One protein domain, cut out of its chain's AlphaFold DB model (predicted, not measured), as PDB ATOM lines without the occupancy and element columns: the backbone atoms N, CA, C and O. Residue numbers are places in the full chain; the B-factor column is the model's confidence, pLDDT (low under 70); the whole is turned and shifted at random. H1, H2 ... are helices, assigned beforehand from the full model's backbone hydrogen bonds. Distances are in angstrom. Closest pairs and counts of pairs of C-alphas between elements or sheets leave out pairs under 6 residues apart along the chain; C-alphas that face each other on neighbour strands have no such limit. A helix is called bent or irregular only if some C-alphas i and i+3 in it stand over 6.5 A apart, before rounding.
ATOM      1  N   ALA A   2      16.899  38.034  48.003       66.12
ATOM      2  CA  ALA A   2      16.911  37.413  46.665       66.12
ATOM      3  C   ALA A   2      15.567  36.755  46.288       66.12
ATOM      4  O   ALA A   2      15.116  36.881  45.157       66.12
ATOM      5  N   GLU A   3      14.898  36.109  47.246       73.81
ATOM      6  CA  GLU A   3      13.593  35.461  47.043       73.81
ATOM      7  C   GLU A   3      12.483  36.465  46.698       73.81
ATOM      8  O   GLU A   3      11.776  36.284  45.714       73.81
ATOM      9  N   GLU A   4      12.398  37.578  47.432       72.94
ATOM     10  CA  GLU A   4      11.434  38.661  47.169       72.94
ATOM     11  C   GLU A   4      11.652  39.294  45.788       72.94
ATOM     12  O   GLU A   4      10.695  39.633  45.093       72.94
ATOM     13  N   LEU A   5      12.916  39.423  45.366       71.25
ATOM     14  CA  LEU A   5      13.269  39.916  44.037       71.25
ATOM     15  C   LEU A   5      12.871  38.908  42.948       71.25
ATOM     16  O   LEU A   5      12.318  39.292  41.922       71.25
ATOM     17  N   CYS A   6      13.114  37.616  43.177       72.56
ATOM     18  CA  CYS A   6      12.702  36.543  42.274       72.56
ATOM     19  C   CYS A   6      11.182  36.499  42.095       72.56
ATOM     20  O   CYS A   6      10.705  36.358  40.969       72.56
ATOM     21  N   ASP A   7      10.420  36.652  43.175       79.75
ATOM     22  CA  ASP A   7       8.960  36.685  43.107       79.75
ATOM     23  C   ASP A   7       8.460  37.944  42.397       79.75
ATOM     24  O   ASP A   7       7.550  37.866  41.570       79.75
ATOM     25  N   LEU A   8       9.095  39.095  42.626       75.62
ATOM     26  CA  LEU A   8       8.808  40.315  41.873       75.62
ATOM     27  C   LEU A   8       9.062  40.116  40.366       75.62
ATOM     28  O   LEU A   8       8.223  40.493  39.547       75.62
ATOM     29  N   LEU A   9      10.182  39.491  39.990       73.06
ATOM     30  CA  LEU A   9      10.561  39.257  38.592       73.06
ATOM     31  C   LEU A   9       9.634  38.263  37.886       73.06
ATOM     32  O   LEU A   9       9.256  38.502  36.742       73.06
ATOM     33  N   LYS A  10       9.221  37.183  38.560       77.25
ATOM     34  CA  LYS A  10       8.275  36.200  38.002       77.25
ATOM     35  C   LYS A  10       6.884  36.787  37.767       77.25
ATOM     36  O   LYS A  10       6.214  36.401  36.814       77.25
ATOM     37  N   ASN A  11       6.454  37.704  38.633       78.69
ATOM     38  CA  ASN A  11       5.115  38.294  38.586       78.69
ATOM     39  C   ASN A  11       5.036  39.574  37.737       78.69
ATOM     40  O   ASN A  11       3.939  40.066  37.477       78.69
ATOM     41  N   THR A  12       6.173  40.122  37.295       73.12
ATOM     42  CA  THR A  12       6.208  41.333  36.468       73.12
ATOM     43  C   THR A  12       6.156  40.961  34.982       73.12
ATOM     44  O   THR A  12       7.045  40.265  34.495       73.12
ATOM     45  N   PRO A  13       5.161  41.444  34.213       74.88
ATOM     46  CA  PRO A  13       5.123  41.249  32.766       74.88
ATOM     47  C   PRO A  13       6.386  41.805  32.098       74.88
ATOM     48  O   PRO A  13       6.827  42.906  32.434       74.88
ATOM     49  N   ALA A  14       6.931  41.099  31.103       66.19
ATOM     50  CA  ALA A  14       8.175  41.486  30.424       66.19
ATOM     51  C   ALA A  14       8.149  42.915  29.839       66.19
ATOM     52  O   ALA A  14       9.172  43.594  29.817       66.19
ATOM     53  N   SER A  15       6.973  43.406  29.433       67.25
ATOM     54  CA  SER A  15       6.764  44.779  28.956       67.25
ATOM     55  C   SER A  15       6.968  45.854  30.032       67.25
ATOM     56  O   SER A  15       7.313  46.985  29.703       67.25
ATOM     57  N   ASN A  16       6.795  45.504  31.308       65.62
ATOM     58  CA  ASN A  16       6.953  46.399  32.454       65.62
ATOM     59  C   ASN A  16       8.261  46.171  33.218       65.62
ATOM     60  O   ASN A  16       8.560  46.955  34.117       65.62
ATOM     61  N   LEU A  17       9.055  45.150  32.872       63.94
ATOM     62  CA  LEU A  17      10.303  44.833  33.576       63.94
ATOM     63  C   LEU A  17      11.257  46.036  33.593       63.94
ATOM     64  O   LEU A  17      11.806  46.384  34.631       63.94
ATOM     65  N   TYR A  18      11.394  46.725  32.458       61.81
ATOM     66  CA  TYR A  18      12.275  47.890  32.334       61.81
ATOM     67  C   TYR A  18      11.790  49.094  33.160       61.81
ATOM     68  O   TYR A  18      12.599  49.857  33.680       61.81
ATOM     69  N   MET A  19      10.470  49.246  33.319       63.78
ATOM     70  CA  MET A  19       9.868  50.338  34.093       63.78
ATOM     71  C   MET A  19       9.837  50.033  35.600       63.78
ATOM     72  O   MET A  19       9.996  50.941  36.412       63.78
ATOM     73  N   GLY A  20       9.683  48.761  35.981       64.31
ATOM     74  CA  GLY A  20       9.666  48.303  37.373       64.31
ATOM     75  C   GLY A  20      11.054  48.110  37.988       64.31
ATOM     76  O   GLY A  20      11.213  48.287  39.191       64.31
ATOM     77  N   MET A  21      12.077  47.808  37.183       70.50
ATOM     78  CA  MET A  21      13.451  47.608  37.669       70.50
ATOM     79  C   MET A  21      14.279  48.894  37.764       70.50
ATOM     80  O   MET A  21      15.422  48.839  38.215       70.50
ATOM     81  N   GLY A  22      13.725  50.055  37.398       71.50
ATOM     82  CA  GLY A  22      14.442  51.334  37.473       71.50
ATOM     83  C   GLY A  22      14.998  51.641  38.871       71.50
ATOM     84  O   GLY A  22      16.078  52.215  38.992       71.50
ATOM     85  N   CYS A  23      14.326  51.183  39.934       71.12
ATOM     86  CA  CYS A  23      14.802  51.311  41.317       71.12
ATOM     87  C   CYS A  23      16.017  50.422  41.648       71.12
ATOM     88  O   CYS A  23      16.755  50.720  42.585       71.12
ATOM     89  N   PHE A  24      16.260  49.367  40.868       75.31
ATOM     90  CA  PHE A  24      17.399  48.459  41.020       75.31
ATOM     91  C   PHE A  24      18.507  48.723  40.001       75.31
ATOM     92  O   PHE A  24      19.545  48.068  40.054       75.31
ATOM     93  N   GLN A  25      18.328  49.695  39.104       77.38
ATOM     94  CA  GLN A  25      19.255  49.977  38.010       77.38
ATOM     95  C   GLN A  25      20.696  50.173  38.499       77.38
ATOM     96  O   GLN A  25      21.623  49.642  37.901       77.38
ATOM     97  N   THR A  26      20.895  50.887  39.611       79.69
ATOM     98  CA  THR A  26      22.224  51.094  40.211       79.69
ATOM     99  C   THR A  26      22.857  49.792  40.689       79.69
ATOM    100  O   THR A  26      24.052  49.598  40.504       79.69
ATOM    101  N   MET A  27      22.066  48.899  41.286       81.75
ATOM    102  CA  MET A  27      22.539  47.605  41.775       81.75
ATOM    103  C   MET A  27      22.858  46.661  40.614       81.75
ATOM    104  O   MET A  27      23.899  46.017  40.620       81.75
ATOM    105  N   LEU A  28      21.989  46.616  39.599       77.31
ATOM    106  CA  LEU A  28      22.152  45.772  38.413       77.31
ATOM    107  C   LEU A  28      23.306  46.237  37.517       77.31
ATOM    108  O   LEU A  28      23.965  45.415  36.891       77.31
ATOM    109  N   ASN A  29      23.565  47.545  37.473       80.81
ATOM    110  CA  ASN A  29      24.690  48.119  36.734       80.81
ATOM    111  C   ASN A  29      25.988  48.152  37.554       80.81
ATOM    112  O   ASN A  29      27.022  48.572  37.029       80.81
ATOM    113  N   ALA A  30      25.952  47.772  38.834       85.12
ATOM    114  CA  ALA A  30      27.155  47.744  39.647       85.12
ATOM    115  C   ALA A  30      28.110  46.660  39.115       85.12
ATOM    116  O   ALA A  30      27.671  45.561  38.766       85.12
ATOM    117  N   PRO A  31      29.420  46.937  39.046       82.00
ATOM    118  CA  PRO A  31      30.383  45.923  38.661       82.00
ATOM    119  C   PRO A  31      30.371  44.786  39.684       82.00
ATOM    120  O   PRO A  31      30.374  45.011  40.895       82.00
ATOM    121  N   VAL A  32      30.398  43.552  39.186       81.69
ATOM    122  CA  VAL A  32      30.576  42.369  40.032       81.69
ATOM    123  C   VAL A  32      31.945  42.461  40.726       81.69
ATOM    124  O   VAL A  32      32.932  42.731  40.033       81.69
ATOM    125  N   PRO A  33      32.045  42.232  42.049       84.44
ATOM    126  CA  PRO A  33      33.331  42.157  42.743       84.44
ATOM    127  C   PRO A  33      34.235  41.083  42.125       84.44
ATOM    128  O   PRO A  33      33.769  39.975  41.862       84.44
ATOM    129  N   ASP A  34      35.516  41.394  41.893       81.00
ATOM    130  CA  ASP A  34      36.449  40.495  41.188       81.00
ATOM    131  C   ASP A  34      36.540  39.104  41.828       81.00
ATOM    132  O   ASP A  34      36.515  38.102  41.113       81.00
ATOM    133  N   ASP A  35      36.520  39.036  43.160       86.75
ATOM    134  CA  ASP A  35      36.593  37.785  43.923       86.75
ATOM    135  C   ASP A  35      35.399  36.849  43.668       86.75
ATOM    136  O   ASP A  35      35.496  35.640  43.869       86.75
ATOM    137  N   HIS A  36      34.262  37.390  43.216       82.62
ATOM    138  CA  HIS A  36      33.033  36.628  42.983       82.62
ATOM    139  C   HIS A  36      32.774  36.347  41.497       82.62
ATOM    140  O   HIS A  36      31.914  35.528  41.173       82.62
ATOM    141  N   LYS A  37      33.505  36.987  40.573       83.19
ATOM    142  CA  LYS A  37      33.265  36.839  39.124       83.19
ATOM    143  C   LYS A  37      33.438  35.402  38.649       83.19
ATOM    144  O   LYS A  37      32.593  34.904  37.911       83.19
ATOM    145  N   SER A  38      34.527  34.749  39.050       88.31
ATOM    146  CA  SER A  38      34.816  33.365  38.660       88.31
ATOM    147  C   SER A  38      33.773  32.395  39.212       88.31
ATOM    148  O   SER A  38      33.313  31.527  38.475       88.31
ATOM    149  N   LEU A  39      33.358  32.592  40.467       90.31
ATOM    150  CA  LEU A  39      32.326  31.797  41.128       90.31
ATOM    151  C   LEU A  39      30.977  31.926  40.409       90.31
ATOM    152  O   LEU A  39      30.432  30.918  39.970       90.31
ATOM    153  N   TYR A  40      30.479  33.151  40.205       87.69
ATOM    154  CA  TYR A  40      29.207  33.367  39.504       87.69
ATOM    155  C   TYR A  40      29.237  32.844  38.070       87.69
ATOM    156  O   TYR A  40      28.240  32.320  37.579       87.69
ATOM    157  N   LEU A  41      30.380  32.956  37.389       88.62
ATOM    158  CA  LEU A  41      30.530  32.423  36.041       88.62
ATOM    159  C   LEU A  41      30.487  30.890  36.034       88.62
ATOM    160  O   LEU A  41      29.821  30.309  35.180       88.62
ATOM    161  N   GLN A  42      31.145  30.232  36.990       93.00
ATOM    162  CA  GLN A  42      31.074  28.777  37.140       93.00
ATOM    163  C   GLN A  42      29.659  28.300  37.481       93.00
ATOM    164  O   GLN A  42      29.181  27.349  36.861       93.00
ATOM    165  N   GLU A  43      28.969  28.972  38.402       92.44
ATOM    166  CA  GLU A  43      27.577  28.664  38.744       92.44
ATOM    167  C   GLU A  43      26.655  28.820  37.528       92.44
ATOM    168  O   GLU A  43      25.881  27.913  37.222       92.44
ATOM    169  N   ALA A  44      26.788  29.916  36.773       90.31
ATOM    170  CA  ALA A  44      26.004  30.141  35.563       90.31
ATOM    171  C   ALA A  44      26.250  29.048  34.511       90.31
ATOM    172  O   ALA A  44      25.295  28.483  33.976       90.31
ATOM    173  N   VAL A  45      27.516  28.709  34.237       93.88
ATOM    174  CA  VAL A  45      27.873  27.631  33.298       93.88
ATOM    175  C   VAL A  45      27.288  26.295  33.750       93.88
ATOM    176  O   VAL A  45      26.749  25.567  32.919       93.88
ATOM    177  N   SER A  46      27.344  25.983  35.047       94.00
ATOM    178  CA  SER A  46      26.757  24.762  35.602       94.00
ATOM    179  C   SER A  46      25.252  24.692  35.341       94.00
ATOM    180  O   SER A  46      24.773  23.699  34.802       94.00
ATOM    181  N   VAL A  47      24.515  25.762  35.664       91.75
ATOM    182  CA  VAL A  47      23.058  25.829  35.467       91.75
ATOM    183  C   VAL A  47      22.696  25.700  33.988       91.75
ATOM    184  O   VAL A  47      21.826  24.908  33.637       91.75
ATOM    185  N   PHE A  48      23.376  26.430  33.099       90.69
ATOM    186  CA  PHE A  48      23.103  26.333  31.663       90.69
ATOM    187  C   PHE A  48      23.437  24.954  31.100       90.69
ATOM    188  O   PHE A  48      22.692  24.449  30.266       90.69
ATOM    189  N   THR A  49      24.514  24.326  31.571       93.00
ATOM    190  CA  THR A  49      24.863  22.958  31.173       93.00
ATOM    191  C   THR A  49      23.781  21.977  31.616       93.00
ATOM    192  O   THR A  49      23.344  21.163  30.811       93.00
ATOM    193  N   GLU A  50      23.287  22.082  32.854       93.12
ATOM    194  CA  GLU A  50      22.193  21.235  33.346       93.12
ATOM    195  C   GLU A  50      20.920  21.402  32.510       93.12
ATOM    196  O   GLU A  50      20.287  20.409  32.157       93.12
ATOM    197  N   ILE A  51      20.561  22.640  32.156       91.00
ATOM    198  CA  ILE A  51      19.400  22.926  31.303       91.00
ATOM    199  C   ILE A  51      19.585  22.293  29.920       91.00
ATOM    200  O   ILE A  51      18.706  21.577  29.455       91.00
ATOM    201  N   LEU A  52      20.735  22.510  29.278       89.25
ATOM    202  CA  LEU A  52      21.004  22.002  27.928       89.25
ATOM    203  C   LEU A  52      21.100  20.472  27.875       89.25
ATOM    204  O   LEU A  52      20.705  19.870  26.883       89.25
ATOM    205  N   CYS A  53      21.617  19.841  28.930       91.38
ATOM    206  CA  CYS A  53      21.727  18.386  29.031       91.38
ATOM    207  C   CYS A  53      20.442  17.707  29.530       91.38
ATOM    208  O   CYS A  53      20.368  16.482  29.533       91.38
ATOM    209  N   ARG A  54      19.435  18.463  29.979       83.00
ATOM    210  CA  ARG A  54      18.133  17.912  30.388       83.00
ATOM    211  C   ARG A  54      17.234  17.547  29.207       83.00
ATOM    212  O   ARG A  54      16.352  16.713  29.381       83.00
ATOM    213  N   ASP A  55      17.477  18.144  28.043       66.81
ATOM    214  CA  ASP A  55      16.685  17.958  26.821       66.81
ATOM    215  C   ASP A  55      17.289  16.915  25.847       66.81
ATOM    216  O   ASP A  55      16.834  16.801  24.706       66.81
TER     217      ASP A  55
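AT A GLANCE: This is residues 2 to 55 of the 56 residues of an uncharacterized protein of Arundo donax (UniProt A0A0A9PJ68). An open, U-like shape: H1 and H2 lie near each other on one side, and the long H3 makes the other side across an empty gap, joined by residues 29 to 33. The printed part has 54 residues, three named helices in the order H1, H2, H3 and no named strand: all helix. It is loose, with a radius of gyration of the C-alphas of 14.2 A and spans of 33 by 32 by 18 A.

HOW THE PARTS SIT: H1, residues 2 to 11, is close to but not clearly touching H2, residues 14 to 28; their closest C-alphas, of Leu 9 and Leu 17, are 7.5 A apart. They run opposite ways at a shallow tilt of 22 degrees. H3, residues 34 to 54, is apart from both. In H1 every O i to N i+4 pair is within hydrogen-bond range, in H3 15 of 17, in H2 4 of 11, beside 7 of 12 O i to N i+3 pairs.

IN THESE COORDINATES: H1 begins at C-alpha 2 (16.911, 37.413, 46.665) and measures 14.3 A. H2 measures 16.7 A and is irregular, C-alphas 23 and 26 being 7.5 A apart. H3 measures 31.0 A, ends at C-alpha 54 (18.133, 17.912, 30.388), and is irregular, C-alphas 35 and 38 being 7.1 A apart.

THE WHOLE: The C-alphas farthest apart, of Cys 23 and Asp 55, are 36.4 A apart. The printed part has no cut, and both links are tight. pLDDT is under 70 at residues 2, 14 to 20 and 55.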